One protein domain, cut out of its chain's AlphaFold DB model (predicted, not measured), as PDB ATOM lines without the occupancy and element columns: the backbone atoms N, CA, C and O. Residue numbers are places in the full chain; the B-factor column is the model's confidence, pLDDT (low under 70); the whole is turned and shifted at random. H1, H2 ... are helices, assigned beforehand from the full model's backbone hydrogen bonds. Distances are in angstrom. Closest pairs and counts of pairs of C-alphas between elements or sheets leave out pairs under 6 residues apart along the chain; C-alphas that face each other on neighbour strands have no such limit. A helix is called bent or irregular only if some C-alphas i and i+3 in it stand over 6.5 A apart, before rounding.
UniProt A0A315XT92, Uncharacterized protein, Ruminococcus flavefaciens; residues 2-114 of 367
ATOM      1  N   SER A   2      46.094  39.659  58.143       38.69
ATOM      2  CA  SER A   2      46.034  38.441  58.954       38.69
ATOM      3  C   SER A   2      47.119  37.523  58.410       38.69
ATOM      4  O   SER A   2      47.000  37.045  57.289       38.69
ATOM      5  N   ALA A   3      48.212  37.386  59.158       41.47
ATOM      6  CA  ALA A   3      49.340  36.547  58.788       41.47
ATOM      7  C   ALA A   3      48.889  35.083  58.780       41.47
ATOM      8  O   ALA A   3      48.548  34.530  59.826       41.47
ATOM      9  N   VAL A   4      48.858  34.468  57.603       51.72
ATOM     10  CA  VAL A   4      48.930  33.013  57.506       51.72
ATOM     11  C   VAL A   4      50.370  32.653  57.826       51.72
ATOM     12  O   VAL A   4      51.288  33.044  57.110       51.72
ATOM     13  N   PHE A   5      50.565  31.985  58.957       50.81
ATOM     14  CA  PHE A   5      51.826  31.334  59.264       50.81
ATOM     15  C   PHE A   5      51.896  30.082  58.397       50.81
ATOM     16  O   PHE A   5      51.374  29.041  58.785       50.81
ATOM     17  N   PHE A   6      52.507  30.196  57.222       55.50
ATOM     18  CA  PHE A   6      53.122  29.024  56.620       55.50
ATOM     19  C   PHE A   6      54.279  28.639  57.537       55.50
ATOM     20  O   PHE A   6      55.165  29.458  57.799       55.50
ATOM     21  N   ASP A   7      54.250  27.430  58.089       61.47
ATOM     22  CA  ASP A   7      55.488  26.848  58.587       61.47
ATOM     23  C   ASP A   7      56.354  26.602  57.349       61.47
ATOM     24  O   ASP A   7      56.015  25.748  56.537       61.47
ATOM     25  N   GLU A   8      57.445  27.360  57.186       60.75
ATOM     26  CA  GLU A   8      58.344  27.284  56.018       60.75
ATOM     27  C   GLU A   8      58.876  25.863  55.742       60.75
ATOM     28  O   GLU A   8      59.483  25.615  54.702       60.75
ATOM     29  N   LYS A   9      58.701  24.924  56.683       65.06
ATOM     30  CA  LYS A   9      59.099  23.521  56.540       65.06
ATOM     31  C   LYS A   9      57.949  22.565  56.236       65.06
ATOM     32  O   LYS A   9      58.233  21.447  55.807       65.06
ATOM     33  N   ASN A  10      56.697  22.942  56.494       76.56
ATOM     34  CA  ASN A  10      55.553  22.067  56.262       76.56
ATOM     35  C   ASN A  10      54.868  22.425  54.944       76.56
ATOM     36  O   ASN A  10      54.189  23.437  54.865       76.56
ATOM     37  N   ILE A  11      55.033  21.559  53.950       80.06
ATOM     38  CA  ILE A  11      54.439  21.694  52.613       80.06
ATOM     39  C   ILE A  11      53.377  20.619  52.336       80.06
ATOM     40  O   ILE A  11      52.972  20.449  51.197       80.06
ATOM     41  N   ASN A  12      53.002  19.815  53.336       80.50
ATOM     42  CA  ASN A  12      52.089  18.678  53.173       80.50
ATOM     43  C   ASN A  12      50.815  18.880  54.004       80.50
ATOM     44  O   ASN A  12      50.421  17.999  54.774       80.50
ATOM     45  N   GLU A  13      50.204  20.063  53.918       81.00
ATOM     46  CA  GLU A  13      48.884  20.283  54.507       81.00
ATOM     47  C   GLU A  13      47.835  19.380  53.823       81.00
ATOM     48  O   GLU A  13      47.923  19.051  52.638       81.00
ATOM     49  N   ASP A  14      46.823  18.951  54.577       85.75
ATOM     50  CA  ASP A  14      45.720  18.165  54.024       85.75
ATOM     51  C   ASP A  14      44.936  18.956  52.958       85.75
ATOM     52  O   ASP A  14      44.673  20.152  53.115       85.75
ATOM     53  N   ILE A  15      44.516  18.281  51.882       85.19
ATOM     54  CA  ILE A  15      43.832  18.921  50.746       85.19
ATOM     55  C   ILE A  15      42.553  19.643  51.186       85.19
ATOM     56  O   ILE A  15      42.277  20.733  50.678       85.19
ATOM     57  N   ASP A  16      41.780  19.094  52.128       86.12
ATOM     58  CA  ASP A  16      40.552  19.750  52.586       86.12
ATOM     59  C   ASP A  16      40.882  21.037  53.363       86.12
ATOM     60  O   ASP A  16      40.203  22.056  53.190       86.12
ATOM     61  N   SER A  17      41.972  21.047  54.138       86.00
ATOM     62  CA  SER A  17      42.489  22.259  54.792       86.00
ATOM     63  C   SER A  17      42.925  23.316  53.777       86.00
ATOM     64  O   SER A  17      42.555  24.486  53.915       86.00
ATOM     65  N   ILE A  18      43.641  22.918  52.720       86.88
ATOM     66  CA  ILE A  18      44.064  23.821  51.635       86.88
ATOM     67  C   ILE A  18      42.841  24.420  50.926       86.88
ATOM     68  O   ILE A  18      42.800  25.629  50.672       86.88
ATOM     69  N   ILE A  19      41.805  23.617  50.654       86.31
ATOM     70  CA  ILE A  19      40.549  24.088  50.048       86.31
ATOM     71  C   ILE A  19      39.862  25.115  50.957       86.31
ATOM     72  O   ILE A  19      39.440  26.172  50.482       86.31
ATOM     73  N   ILE A  20      39.767  24.841  52.262       86.75
ATOM     74  CA  ILE A  20      39.166  25.764  53.236       86.75
ATOM     75  C   ILE A  20      39.946  27.083  53.293       86.75
ATOM     76  O   ILE A  20      39.339  28.158  53.286       86.75
ATOM     77  N   LEU A  21      41.280  27.023  53.323       86.25
ATOM     78  CA  LEU A  21      42.140  28.207  53.320       86.25
ATOM     79  C   LEU A  21      41.966  29.019  52.036       86.25
ATOM     80  O   LEU A  21      41.769  30.230  52.105       86.25
ATOM     81  N   THR A  22      41.943  28.355  50.882       85.69
ATOM     82  CA  THR A  22      41.715  29.002  49.583       85.69
ATOM     83  C   THR A  22      40.362  29.720  49.558       85.69
ATOM     84  O   THR A  22      40.291  30.889  49.186       85.69
ATOM     85  N   LYS A  23      39.297  29.077  50.064       85.94
ATOM     86  CA  LYS A  23      37.964  29.695  50.193       85.94
ATOM     87  C   LYS A  23      37.956  30.902  51.132       85.94
ATOM     88  O   LYS A  23      37.262  31.884  50.881       85.94
ATOM     89  N   LYS A  24      38.730  30.861  52.218       87.56
ATOM     90  CA  LYS A  24      38.822  31.970  53.178       87.56
ATOM     91  C   LYS A  24      39.460  33.223  52.569       87.56
ATOM     92  O   LYS A  24      39.092  34.328  52.959       87.56
ATOM     93  N   TYR A  25      40.387  33.055  51.627       87.44
ATOM     94  CA  TYR A  25      41.125  34.145  50.982       87.44
ATOM     95  C   TYR A  25      40.659  34.429  49.547       87.44
ATOM     96  O   TYR A  25      41.425  34.971  48.763       87.44
ATOM     97  N   LEU A  26      39.395  34.132  49.210       84.56
ATOM     98  CA  LEU A  26      38.811  34.333  47.867       84.56
ATOM     99  C   LEU A  26      38.983  35.740  47.270       84.56
ATOM    100  O   LEU A  26      38.883  35.895  46.060       84.56
ATOM    101  N   GLU A  27      39.188  36.766  48.097       83.62
ATOM    102  CA  GLU A  27      39.378  38.154  47.645       83.62
ATOM    103  C   GLU A  27      40.859  38.571  47.573       83.62
ATOM    104  O   GLU A  27      41.161  39.708  47.218       83.62
ATOM    105  N   ASP A  28      41.786  37.661  47.887       87.06
ATOM    106  CA  ASP A  28      43.231  37.892  47.911       87.06
ATOM    107  C   ASP A  28      43.955  36.881  46.999       87.06
ATOM    108  O   ASP A  28      44.456  35.839  47.431       87.06
ATOM    109  N   ASN A  29      44.003  37.204  45.703       84.12
ATOM    110  CA  ASN A  29      44.640  36.368  44.678       84.12
ATOM    111  C   ASN A  29      46.135  36.126  44.949       84.12
ATOM    112  O   ASN A  29      46.654  35.055  44.626       84.12
ATOM    113  N   GLU A  30      46.837  37.099  45.539       86.75
ATOM    114  CA  GLU A  30      48.255  36.954  45.880       86.75
ATOM    115  C   GLU A  30      48.424  35.895  46.974       86.75
ATOM    116  O   GLU A  30      49.300  35.028  46.883       86.75
ATOM    117  N   MET A  31      47.544  35.922  47.978       86.31
ATOM    118  CA  MET A  31      47.529  34.928  49.039       86.31
ATOM    119  C   MET A  31      47.187  33.532  48.511       86.31
ATOM    120  O   MET A  31      47.886  32.580  48.847       86.31
ATOM    121  N   ILE A  32      46.178  33.398  47.646       87.31
ATOM    122  CA  ILE A  32      45.828  32.102  47.041       87.31
ATOM    123  C   ILE A  32      46.994  31.539  46.227       87.31
ATOM    124  O   ILE A  32      47.356  30.375  46.386       87.31
ATOM    125  N   THR A  33      47.627  32.374  45.403       87.44
ATOM    126  CA  THR A  33      48.785  31.967  44.598       87.44
ATOM    127  C   THR A  33      49.925  31.467  45.483       87.44
ATOM    128  O   THR A  33      50.553  30.457  45.174       87.44
ATOM    129  N   ARG A  34      50.183  32.144  46.611       88.06
ATOM    130  CA  ARG A  34      51.175  31.686  47.594       88.06
ATOM    131  C   ARG A  34      50.806  30.336  48.202       88.06
ATOM    132  O   ARG A  34      51.689  29.493  48.294       88.06
ATOM    133  N   ILE A  35      49.540  30.129  48.577       87.94
ATOM    134  CA  ILE A  35      49.061  28.849  49.131       87.94
ATOM    135  C   ILE A  35      49.308  27.717  48.126       87.94
ATOM    136  O   ILE A  35      49.951  26.730  48.465       87.94
ATOM    137  N   ILE A  36      48.858  27.882  46.879       89.44
ATOM    138  CA  ILE A  36      48.953  26.840  45.843       89.44
ATOM    139  C   ILE A  36      50.412  26.473  45.537       89.44
ATOM    140  O   ILE A  36      50.731  25.296  45.376       89.44
ATOM    141  N   LYS A  37      51.302  27.469  45.475       89.62
ATOM    142  CA  LYS A  37      52.726  27.253  45.178       89.62
ATOM    143  C   LYS A  37      53.506  26.642  46.332       89.62
ATOM    144  O   LYS A  37      54.476  25.933  46.084       89.62
ATOM    145  N   HIS A  38      53.136  26.972  47.566       87.50
ATOM    146  CA  HIS A  38      53.834  26.497  48.756       87.50
ATOM    147  C   HIS A  38      53.547  25.019  49.036       87.50
ATOM    148  O   HIS A  38      54.468  24.267  49.342       87.50
ATOM    149  N   GLU A  39      52.286  24.607  48.909       87.94
ATOM    150  CA  GLU A  39      51.851  23.261  49.277       87.94
ATOM    151  C   GLU A  39      52.128  22.233  48.169       87.94
ATOM    152  O   GLU A  39      51.903  22.479  46.980       87.94
ATOM    153  N   ASP A  40      52.568  21.036  48.548       88.19
ATOM    154  CA  ASP A  40      52.748  19.877  47.677       88.19
ATOM    155  C   ASP A  40      51.511  18.974  47.715       88.19
ATOM    156  O   ASP A  40      51.335  18.128  48.589       88.19
ATOM    157  N   PHE A  41      50.613  19.179  46.754       90.94
ATOM    158  CA  PHE A  41      49.370  18.428  46.645       90.94
ATOM    159  C   PHE A  41      48.998  18.181  45.184       90.94
ATOM    160  O   PHE A  41      49.467  18.860  44.270       90.94
ATOM    161  N   CYS A  42      48.101  17.221  44.971       90.56
ATOM    162  CA  CYS A  42      47.471  16.986  43.681       90.56
ATOM    163  C   CYS A  42      45.983  16.699  43.875       90.56
ATOM    164  O   CYS A  42      45.586  15.794  44.614       90.56
ATOM    165  N   VAL A  43      45.144  17.484  43.207       92.06
ATOM    166  CA  VAL A  43      43.691  17.379  43.294       92.06
ATOM    167  C   VAL A  43      43.189  16.434  42.212       92.06
ATOM    168  O   VAL A  43      43.437  16.638  41.026       92.06
ATOM    169  N   ALA A  44      42.425  15.421  42.620       91.56
ATOM    170  CA  ALA A  44      41.805  14.485  41.683       91.56
ATOM    171  C   ALA A  44      40.788  15.169  40.750       91.56
ATOM    172  O   ALA A  44      40.771  14.892  39.555       91.56
ATOM    173  N   LYS A  45      39.963  16.076  41.296       93.50
ATOM    174  CA  LYS A  45      38.895  16.778  40.574       93.50
ATOM    175  C   LYS A  45      38.949  18.284  40.818       93.50
ATOM    176  O   LYS A  45      38.754  18.722  41.954       93.50
ATOM    177  N   ILE A  46      39.168  19.068  39.764       94.50
ATOM    178  CA  ILE A  46      39.386  20.523  39.842       94.50
ATOM    179  C   ILE A  46      38.204  21.266  40.479       94.50
ATOM    180  O   ILE A  46      38.399  22.194  41.261       94.50
ATOM    181  N   SER A  47      36.977  20.773  40.275       92.88
ATOM    182  CA  SER A  47      35.757  21.369  40.836       92.88
ATOM    183  C   SER A  47      35.708  21.383  42.369       92.88
ATOM    184  O   SER A  47      34.887  22.095  42.944       92.88
ATOM    185  N   LYS A  48      36.571  20.622  43.059       91.44
ATOM    186  CA  LYS A  48      36.701  20.699  44.525       91.44
ATOM    187  C   LYS A  48      37.212  22.067  44.990       91.44
ATOM    188  O   LYS A  48      36.857  22.513  46.081       91.44
ATOM    189  N   PHE A  49      38.001  22.750  44.165       89.44
ATOM    190  CA  PHE A  49      38.489  24.093  44.449       89.44
ATOM    191  C   PHE A  49      37.466  25.121  43.976       89.44
ATOM    192  O   PHE A  49      37.482  25.552  42.832       89.44
ATOM    193  N   CYS A  50      36.566  25.526  44.872       86.31
ATOM    194  CA  CYS A  50      35.602  26.610  44.632       86.31
ATOM    195  C   CYS A  50      34.616  26.381  43.466       86.31
ATOM    196  O   CYS A  50      34.011  27.338  42.986       86.31
ATOM    197  N   GLY A  51      34.396  25.137  43.025       87.56
ATOM    198  CA  GLY A  51      33.415  24.841  41.974       87.56
ATOM    199  C   GLY A  51      31.967  25.141  42.380       87.56
ATOM    200  O   GLY A  51      31.136  25.402  41.523       87.56
ATOM    201  N   ASP A  52      31.665  25.177  43.681       89.88
ATOM    202  CA  ASP A  52      30.358  25.558  44.231       89.88
ATOM    203  C   ASP A  52      29.989  27.031  44.000       89.88
ATOM    204  O   ASP A  52      28.809  27.365  44.020       89.88
ATOM    205  N   ILE A  53      30.978  27.895  43.752       90.19
ATOM    206  CA  ILE A  53      30.783  29.339  43.543       90.19
ATOM    207  C   ILE A  53      31.184  29.796  42.135       90.19
ATOM    208  O   ILE A  53      31.245  30.997  41.880       90.19
ATOM    209  N   VAL A  54      31.457  28.865  41.211       92.19
ATOM    210  CA  VAL A  54      31.880  29.191  39.836       92.19
ATOM    211  C   VAL A  54      30.852  30.056  39.101       92.19
ATOM    212  O   VAL A  54      31.230  30.964  38.369       92.19
ATOM    213  N   GLY A  55      29.558  29.846  39.369       90.00
ATOM    214  CA  GLY A  55      28.481  30.668  38.814       90.00
ATOM    215  C   GLY A  55      28.405  32.080  39.406       90.00
ATOM    216  O   GLY A  55      28.015  33.008  38.704       90.00
ATOM    217  N   ASP A  56      28.808  32.257  40.668       91.62
ATOM    218  CA  ASP A  56      28.722  33.543  41.374       91.62
ATOM    219  C   ASP A  56      29.977  34.407  41.172       91.62
ATOM    220  O   ASP A  56      29.895  35.635  41.101       91.62
ATOM    221  N   LYS A  57      31.157  33.773  41.109       91.38
ATOM    222  CA  LYS A  57      32.470  34.432  41.003       91.38
ATOM    223  C   LYS A  57      33.359  33.768  39.934       91.38
ATOM    224  O   LYS A  57      34.441  33.277  40.273       91.38
ATOM    225  N   PRO A  58      32.958  33.768  38.649       92.00
ATOM    226  CA  PRO A  58      33.657  33.034  37.592       92.00
ATOM    227  C   PRO A  58      35.115  33.470  37.422       92.00
ATOM    228  O   PRO A  58      35.991  32.618  37.376       92.00
ATOM    229  N   GLU A  59      35.406  34.773  37.428       91.62
ATOM    230  CA  GLU A  59      36.776  35.292  37.260       91.62
ATOM    231  C   GLU A  59      37.715  34.881  38.403       91.62
ATOM    232  O   GLU A  59      38.874  34.526  38.180       91.62
ATOM    233  N   THR A  60      37.212  34.884  39.641       91.00
ATOM    234  CA  THR A  60      37.981  34.423  40.803       91.00
ATOM    235  C   THR A  60      38.275  32.933  40.683       91.00
ATOM    236  O   THR A  60      39.418  32.522  40.853       91.00
ATOM    237  N   VAL A  61      37.267  32.117  40.358       93.31
ATOM    238  CA  VAL A  61      37.452  30.667  40.210       93.31
ATOM    239  C   VAL A  61      38.371  30.348  39.032       93.31
ATOM    240  O   VAL A  61      39.257  29.510  39.188       93.31
ATOM    241  N   LYS A  62      38.246  31.068  37.910       95.06
ATOM    242  CA  LYS A  62      39.150  30.951  36.762       95.06
ATOM    243  C   LYS A  62      40.591  31.193  37.187       95.06
ATOM    244  O   LYS A  62      41.427  30.334  36.961       95.06
ATOM    245  N   SER A  63      40.871  32.295  37.889       93.31
ATOM    246  CA  SER A  63      42.227  32.599  38.366       93.31
ATOM    247  C   SER A  63      42.802  31.502  39.269       93.31
ATOM    248  O   SER A  63      44.003  31.245  39.220       93.31
ATOM    249  N   ILE A  64      41.970  30.861  40.097       93.12
ATOM    250  CA  ILE A  64      42.391  29.743  40.949       93.12
ATOM    251  C   ILE A  64      42.706  28.517  40.088       93.12
ATOM    252  O   ILE A  64      43.756  27.904  40.260       93.12
ATOM    253  N   TRP A  65      41.809  28.151  39.171       96.31
ATOM    254  CA  TRP A  65      41.962  26.972  38.316       96.31
ATOM    255  C   TRP A  65      43.132  27.115  37.340       96.31
ATOM    256  O   TRP A  65      43.885  26.160  37.165       96.31
ATOM    257  N   ASP A  66      43.349  28.313  36.800       96.31
ATOM    258  CA  ASP A  66      44.528  28.672  36.009       96.31
ATOM    259  C   ASP A  66      45.806  28.422  36.810       96.31
ATOM    260  O   ASP A  66      46.714  27.744  36.338       96.31
ATOM    261  N   GLN A  67      45.863  28.900  38.060       94.56
ATOM    262  CA  GLN A  67      47.035  28.702  38.912       94.56
ATOM    263  C   GLN A  67      47.270  27.220  39.233       94.56
ATOM    264  O   GLN A  67      48.413  26.763  39.227       94.56
ATOM    265  N   LEU A  68      46.200  26.454  39.461       95.50
ATOM    266  CA  LEU A  68      46.284  25.010  39.671       95.50
ATOM    267  C   LEU A  68      46.835  24.272  38.436       95.50
ATOM    268  O   LEU A  68      47.594  23.316  38.601       95.50
ATOM    269  N   PHE A  69      46.491  24.703  37.219       95.75
ATOM    270  CA  PHE A  69      47.080  24.172  35.985       95.75
ATOM    271  C   PHE A  69      48.542  24.583  35.807       95.75
ATOM    272  O   PHE A  69      49.375  23.714  35.546       95.75
ATOM    273  N   ILE A  70      48.869  25.861  36.015       94.94
ATOM    274  CA  ILE A  70      50.237  26.391  35.898       94.94
ATOM    275  C   ILE A  70      51.199  25.638  36.827       94.94
ATOM    276  O   ILE A  70      52.276  25.226  36.402       94.94
ATOM    277  N   ASP A  71      50.802  25.404  38.080       94.06
ATOM    278  CA  ASP A  71      51.631  24.695  39.065       94.06
ATOM    279  C   ASP A  71      51.426  23.166  39.048       94.06
ATOM    280  O   ASP A  71      51.945  22.463  39.917       94.06
ATOM    281  N   SER A  72      50.679  22.632  38.070       94.25
ATOM    282  CA  SER A  72      50.433  21.189  37.887       94.25
ATOM    283  C   SER A  72      49.847  20.487  39.126       94.25
ATOM    284  O   SER A  72      50.164  19.337  39.425       94.25
ATOM    285  N   LYS A  73      48.962  21.176  39.856       94.88
ATOM    286  CA  LYS A  73      48.327  20.707  41.105       94.88
ATOM    287  C   LYS A  73      47.014  19.953  40.876       94.88
ATOM    288  O   LYS A  73      46.262  19.703  41.818       94.88
ATOM    289  N   VAL A  74      46.716  19.581  39.633       95.44
ATOM    290  CA  VAL A  74      45.499  18.857  39.234       95.44
ATOM    291  C   VAL A  74      45.887  17.603  38.471       95.44
ATOM    292  O   VAL A  74      46.825  17.608  37.677       95.44
ATOM    293  N   THR A  75      45.138  16.524  38.680       95.75
ATOM    294  CA  THR A  75      45.315  15.289  37.913       95.75
ATOM    295  C   THR A  75      45.063  15.544  36.425       95.75
ATOM    296  O   THR A  75      43.985  15.998  36.039       95.75
ATOM    297  N   ALA A  76      46.049  15.221  35.589       95.75
ATOM    298  CA  ALA A  76      45.987  15.393  34.143       95.75
ATOM    299  C   ALA A  76      45.131  14.299  33.485       95.75
ATOM    300  O   ALA A  76      45.625  13.225  33.141       95.75
ATOM    301  N   ASN A  77      43.834  14.565  33.342       95.19
ATOM    302  CA  ASN A  77      42.857  13.668  32.732       95.19
ATOM    303  C   ASN A  77      41.791  14.454  31.947       95.19
ATOM    304  O   ASN A  77      41.666  15.673  32.096       95.19
ATOM    305  N   TRP A  78      41.013  13.755  31.120       94.88
ATOM    306  CA  TRP A  78      39.942  14.375  30.332       94.88
ATOM    307  C   TRP A  78      38.815  14.971  31.183       94.88
ATOM    308  O   TRP A  78      38.270  16.002  30.805       94.88
ATOM    309  N   GLU A  79      38.496  14.382  32.341       94.44
ATOM    310  CA  GLU A  79      37.447  14.890  33.242       94.44
ATOM    311  C   GLU A  79      37.735  16.335  33.681       94.44
ATOM    312  O   GLU A  79      36.883  17.214  33.555       94.44
ATOM    313  N   ASN A  80      38.953  16.613  34.151       95.44
ATOM    314  CA  ASN A  80      39.331  17.952  34.602       95.44
ATOM    315  C   ASN A  80      39.424  18.954  33.448       95.44
ATOM    316  O   ASN A  80      39.059  20.116  33.628       95.44
ATOM    317  N   ILE A  81      39.868  18.505  32.270       95.88
ATOM    318  CA  ILE A  81      39.890  19.324  31.052       95.88
ATOM    319  C   ILE A  81      38.465  19.725  30.661       95.88
ATOM    320  O   ILE A  81      38.217  20.907  30.442       95.88
ATOM    321  N   ASN A  82      37.527  18.773  30.631       94.81
ATOM    322  CA  ASN A  82      36.118  19.034  30.329       94.81
ATOM    323  C   ASN A  82      35.503  20.020  31.324       94.81
ATOM    324  O   ASN A  82      34.916  21.016  30.917       94.81
ATOM    325  N   ILE A  83      35.676  19.779  32.630       94.88
ATOM    326  CA  ILE A  83      35.118  20.649  33.675       94.88
ATOM    327  C   ILE A  83      35.631  22.081  33.519       94.88
ATOM    328  O   ILE A  83      34.851  23.028  33.623       94.88
ATOM    329  N   TYR A  84      36.932  22.256  33.285       96.69
ATOM    330  CA  TYR A  84      37.489  23.582  33.055       96.69
ATOM    331  C   TYR A  84      36.913  24.207  31.778       96.69
ATOM    332  O   TYR A  84      36.434  25.342  31.807       96.69
ATOM    333  N   HIS A  85      36.927  23.463  30.671       96.56
ATOM    334  CA  HIS A  85      36.479  23.927  29.361       96.56
ATOM    335  C   HIS A  85      35.009  24.361  29.351       96.56
ATOM    336  O   HIS A  85      34.687  25.414  28.802       96.56
ATOM    337  N   ASP A  86      34.131  23.624  30.029       94.31
ATOM    338  CA  ASP A  86      32.707  23.953  30.123       94.31
ATOM    339  C   ASP A  86      32.458  25.293  30.832       94.31
ATOM    340  O   ASP A  86      31.504  26.001  30.503       94.31
ATOM    341  N   ASN A  87      33.319  25.661  31.787       94.69
ATOM    342  CA  ASN A  87      33.170  26.889  32.570       94.69
ATOM    343  C   ASN A  87      33.909  28.085  31.954       94.69
ATOM    344  O   ASN A  87      33.411  29.208  32.031       94.69
ATOM    345  N   PHE A  88      35.080  27.866  31.349       95.94
ATOM    346  CA  PHE A  88      35.994  28.949  30.954       95.94
ATOM    347  C   PHE A  88      36.464  28.891  29.495       95.94
ATOM    348  O   PHE A  88      37.168  29.793  29.041       95.94
ATOM    349  N   GLY A  89      36.053  27.872  28.740       94.31
ATOM    350  CA  GLY A  89      36.455  27.669  27.350       94.31
ATOM    351  C   GLY A  89      37.900  27.192  27.189       94.31
ATOM    352  O   GLY A  89      38.549  26.738  28.133       94.31
ATOM    353  N   PHE A  90      38.403  27.270  25.955       95.12
ATOM    354  CA  PHE A  90      39.718  26.750  25.573       95.12
ATOM    355  C   PHE A  90      40.832  27.799  25.718       95.12
ATOM    356  O   PHE A  90      41.347  28.344  24.738       95.12
ATOM    357  N   SER A  91      41.154  28.125  26.971       95.50
ATOM    358  CA  SER A  91      42.143  29.145  27.351       95.50
ATOM    359  C   SER A  91      43.591  28.745  27.034       95.50
ATOM    360  O   SER A  91      43.895  27.581  26.773       95.50
ATOM    361  N   ASN A  92      44.508  29.715  27.085       95.75
ATOM    362  CA  ASN A  92      45.936  29.449  26.888       95.75
ATOM    363  C   ASN A  92      46.514  28.596  28.022       95.75
ATOM    364  O   ASN A  92      47.294  27.689  27.756       95.75
ATOM    365  N   GLU A  93      46.073  28.818  29.260       96.38
ATOM    366  CA  GLU A  93      46.501  28.039  30.424       96.38
ATOM    367  C   GLU A  93      46.104  26.563  30.277       96.38
ATOM    368  O   GLU A  93      46.898  25.666  30.565       96.38
ATOM    369  N   LEU A  94      44.903  26.295  29.746       96.88
ATOM    370  CA  LEU A  94      44.471  24.932  29.447       96.88
ATOM    371  C   LEU A  94      45.319  24.298  28.332       96.88
ATOM    372  O   LEU A  94      45.720  23.140  28.453       96.88
ATOM    373  N   LYS A  95      45.629  25.040  27.261       96.31
ATOM    374  CA  LYS A  95      46.494  24.547  26.174       96.31
ATOM    375  C   LYS A  95      47.901  24.214  26.673       96.31
ATOM    376  O   LYS A  95      48.424  23.156  26.337       96.31
ATOM    377  N   GLU A  96      48.504  25.081  27.486       96.81
ATOM    378  CA  GLU A  96      49.832  24.853  28.073       96.81
ATOM    379  C   GLU A  96      49.845  23.621  28.986       96.81
ATOM    380  O   GLU A  96      50.767  22.798  28.918       96.81
ATOM    381  N   PHE A  97      48.791  23.444  29.789       97.00
ATOM    382  CA  PHE A  97      48.620  22.261  30.628       97.00
ATOM    383  C   PHE A  97      48.510  20.978  29.799       97.00
ATOM    384  O   PHE A  97      49.201  19.998  30.097       97.00
ATOM    385  N   ILE A  98      47.691  20.995  28.740       96.12
ATOM    386  CA  ILE A  98      47.531  19.877  27.802       96.12
ATOM    387  C   ILE A  98      48.867  19.529  27.148       96.12
ATOM    388  O   ILE A  98      49.256  18.363  27.141       96.12
ATOM    389  N   SER A  99      49.590  20.525  26.639       96.00
ATOM    390  CA  SER A  99      50.888  20.321  25.993       96.00
ATOM    391  C   SER A  99      51.914  19.709  26.947       96.00
ATOM    392  O   SER A  99      52.631  18.784  26.570       96.00
ATOM    393  N   SER A 100      51.932  20.157  28.204       96.19
ATOM    394  CA  SER A 100      52.880  19.677  29.219       96.19
ATOM    395  C   SER A 100      52.557  18.275  29.745       96.19
ATOM    396  O   SER A 100      53.464  17.531  30.111       96.19
ATOM    397  N   HIS A 101      51.278  17.885  29.760       95.94
ATOM    398  CA  HIS A 101      50.813  16.623  30.352       95.94
ATOM    399  C   HIS A 101      50.149  15.675  29.350       95.94
ATOM    400  O   HIS A 101      49.440  14.745  29.748       95.94
ATOM    401  N   CYS A 102      50.387  15.883  28.053       95.38
ATOM    402  CA  CYS A 102      49.720  15.162  26.974       95.38
ATOM    403  C   CYS A 102      49.770  13.641  27.162       95.38
ATOM    404  O   CYS A 102      48.750  12.978  27.003       95.38
ATOM    405  N   ASP A 103      50.929  13.085  27.526       95.31
ATOM    406  CA  ASP A 103      51.111  11.635  27.655       95.31
ATOM    407  C   ASP A 103      50.254  11.019  28.770       95.31
ATOM    408  O   ASP A 103      49.772   9.896  28.620       95.31
ATOM    409  N   SER A 104      50.018  11.753  29.860       94.44
ATOM    410  CA  SER A 104      49.130  11.319  30.944       94.44
ATOM    411  C   SER A 104      47.663  11.423  30.533       94.44
ATOM    412  O   SER A 104      46.878  10.508  30.781       94.44
ATOM    413  N   ILE A 105      47.298  12.511  29.848       95.31
ATOM    414  CA  ILE A 105      45.920  12.777  29.420       95.31
ATOM    415  C   ILE A 105      45.440  11.695  28.449       95.31
ATOM    416  O   ILE A 105      44.370  11.123  28.651       95.31
ATOM    417  N   VAL A 106      46.243  11.352  27.437       93.75
ATOM    418  CA  VAL A 106      45.861  10.363  26.410       93.75
ATOM    419  C   VAL A 106      45.726   8.934  26.946       93.75
ATOM    420  O   VAL A 106      45.132   8.092  26.277       93.75
ATOM    421  N   GLN A 107      46.263   8.649  28.138       92.56
ATOM    422  CA  GLN A 107      46.103   7.365  28.833       92.56
ATOM    423  C   GLN A 107      44.854   7.321  29.723       92.56
ATOM    424  O   GLN A 107      44.467   6.247  30.182       92.56
ATOM    425  N   SER A 108      44.241   8.476  29.990       92.44
ATOM    426  CA  SER A 108      43.037   8.582  30.810       92.44
ATOM    427  C   SER A 108      41.762   8.291  30.009       92.44
ATOM    428  O   SER A 108      41.755   8.316  28.779       92.44
ATOM    429  N   GLU A 109      40.666   8.008  30.713       88.31
ATOM    430  CA  GLU A 109      39.372   7.719  30.094       88.31
ATOM    431  C   GLU A 109      38.794   8.961  29.395       88.31
ATOM    432  O   GLU A 109      38.657  10.013  30.013       88.31
ATOM    433  N   CYS A 110      38.450   8.841  28.108       87.44
ATOM    434  CA  CYS A 110      37.936   9.943  27.283       87.44
ATOM    435  C   CYS A 110      36.419   9.870  27.006       87.44
ATOM    436  O   CYS A 110      35.914  10.614  26.165       87.44
ATOM    437  N   SER A 111      35.685   8.977  27.683       79.12
ATOM    438  CA  SER A 111      34.264   8.686  27.416       79.12
ATOM    439  C   SER A 111      33.339   9.900  27.578       79.12
ATOM    440  O   SER A 111      32.320   9.988  26.895       79.12
ATOM    441  N   GLU A 112      33.720  10.859  28.422       78.81
ATOM    442  CA  GLU A 112      32.934  12.058  28.733       78.81
ATOM    443  C   GLU A 112      33.346  13.300  27.921       78.81
ATOM    444  O   GLU A 112      32.824  14.387  28.158       78.81
ATOM    445  N   VAL A 113      34.292  13.193  26.980       88.81
ATOM    446  CA  VAL A 113      34.768  14.345  26.188       88.81
ATOM    447  C   VAL A 113      33.660  14.902  25.293       88.81
ATOM    448  O   VAL A 113      33.162  14.215  24.395       88.81
ATOM    449  N   THR A 114      33.312  16.171  25.522       90.44
ATOM    450  CA  THR A 114      32.240  16.866  24.801       90.44
ATOM    451  C   THR A 114      32.633  17.143  23.353       90.44
ATOM    452  O   THR A 114      33.807  17.342  23.033       90.44
TER     453      THR A 114
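Overview. This is residues 2 to 114 of the 367 residues of an uncharacterized protein of Ruminococcus flavefaciens (UniProt A0A315XT92). Five helices stand in three loose slabs along the longest axis: the hairpin of H1 and H2 at one end, H3 in the middle with residues 43 to 50 of a long link beside it, and the pair H4 and H5 at the other end. Residues 2 to 14 run as an unnamed tail at the H1 and H2 end, and residues 106 to 114 follow H5 at the opposite end. The printed part has 113 residues, with five named helices in the order H1, H2, H3, H4, H5 and no named strand; the class is all helix. The whole is compact, with a radius of gyration of the C-alphas of 14.1 A and spans of 43 by 31 by 22 A.

Along the chain. After residues 2 to 14, which have no named element, H1 takes residues 15 to 24, 14.2 A long, from C-alpha 15 at (43.832, 18.921, 50.746). H2 takes residues 29 to 38, 14.1 A long. H3 takes residues 58 to 70, 17.9 A long, from C-alpha 58 at (33.657, 33.034, 37.592). H4 takes residues 78 to 88, 15.1 A long. H5 takes residues 92 to 105, 16.9 A long, and ends with C-alpha 105 at (45.920, 12.777, 29.420); it is irregular, with C-alphas 100 and 103 8.4 A apart.

Arrangement. H3 is the hub, touching H2, H4 and H5. H2 and H3 touch at a shallow tilt of 26 degrees, the same way; their closest C-alphas, of Thr 33 and Gln 67, are 6.8 A apart. Beyond H2, H1 and H2 form a hairpin and only just touch, with 3 pairs of C-alphas within 8 A, the closest being Thr 22 and Ile 32 at 5.7 A; the tilt is a shallow 16 degrees, opposite ways. H3, H4 and H5 are an up and down bundle, each running against the one before it. H3 and H4, a hairpin, only just touch, with 3 pairs of C-alphas within 8 A, the closest being Lys 62 and Phe 88 at 6.9 A; the tilt of 36 degrees, opposite ways, is only just steep. H4 and H5, also a hairpin, only just touch with 3 such pairs, the closest being Trp 78 and Ile 105 at 6.3 A, at a shallow tilt of 10 degrees, opposite ways. H3 touches H5 with residues 66 to 70 alone, and H5 touches H3 with residues 93 to 97 alone; the closest C-alphas, of Phe 69 and Phe 97, are 5.9 A apart. H1 is apart from H3, H4 and H5. Each O i to N i+4 pair is within hydrogen-bond range in H1, H2 and H3, against 6 of 7 in H4 and 8 of 10 in H5.

Size, cuts and confidence. The C-alphas of Ser 2 and Ser 111, the two farthest apart, are 44.9 A apart. The printed part has no cut. The link from H2 to H3 is long, with 19 residues. Residues 2 to 9 have pLDDT under 70; the mean of the printed part is 88.4.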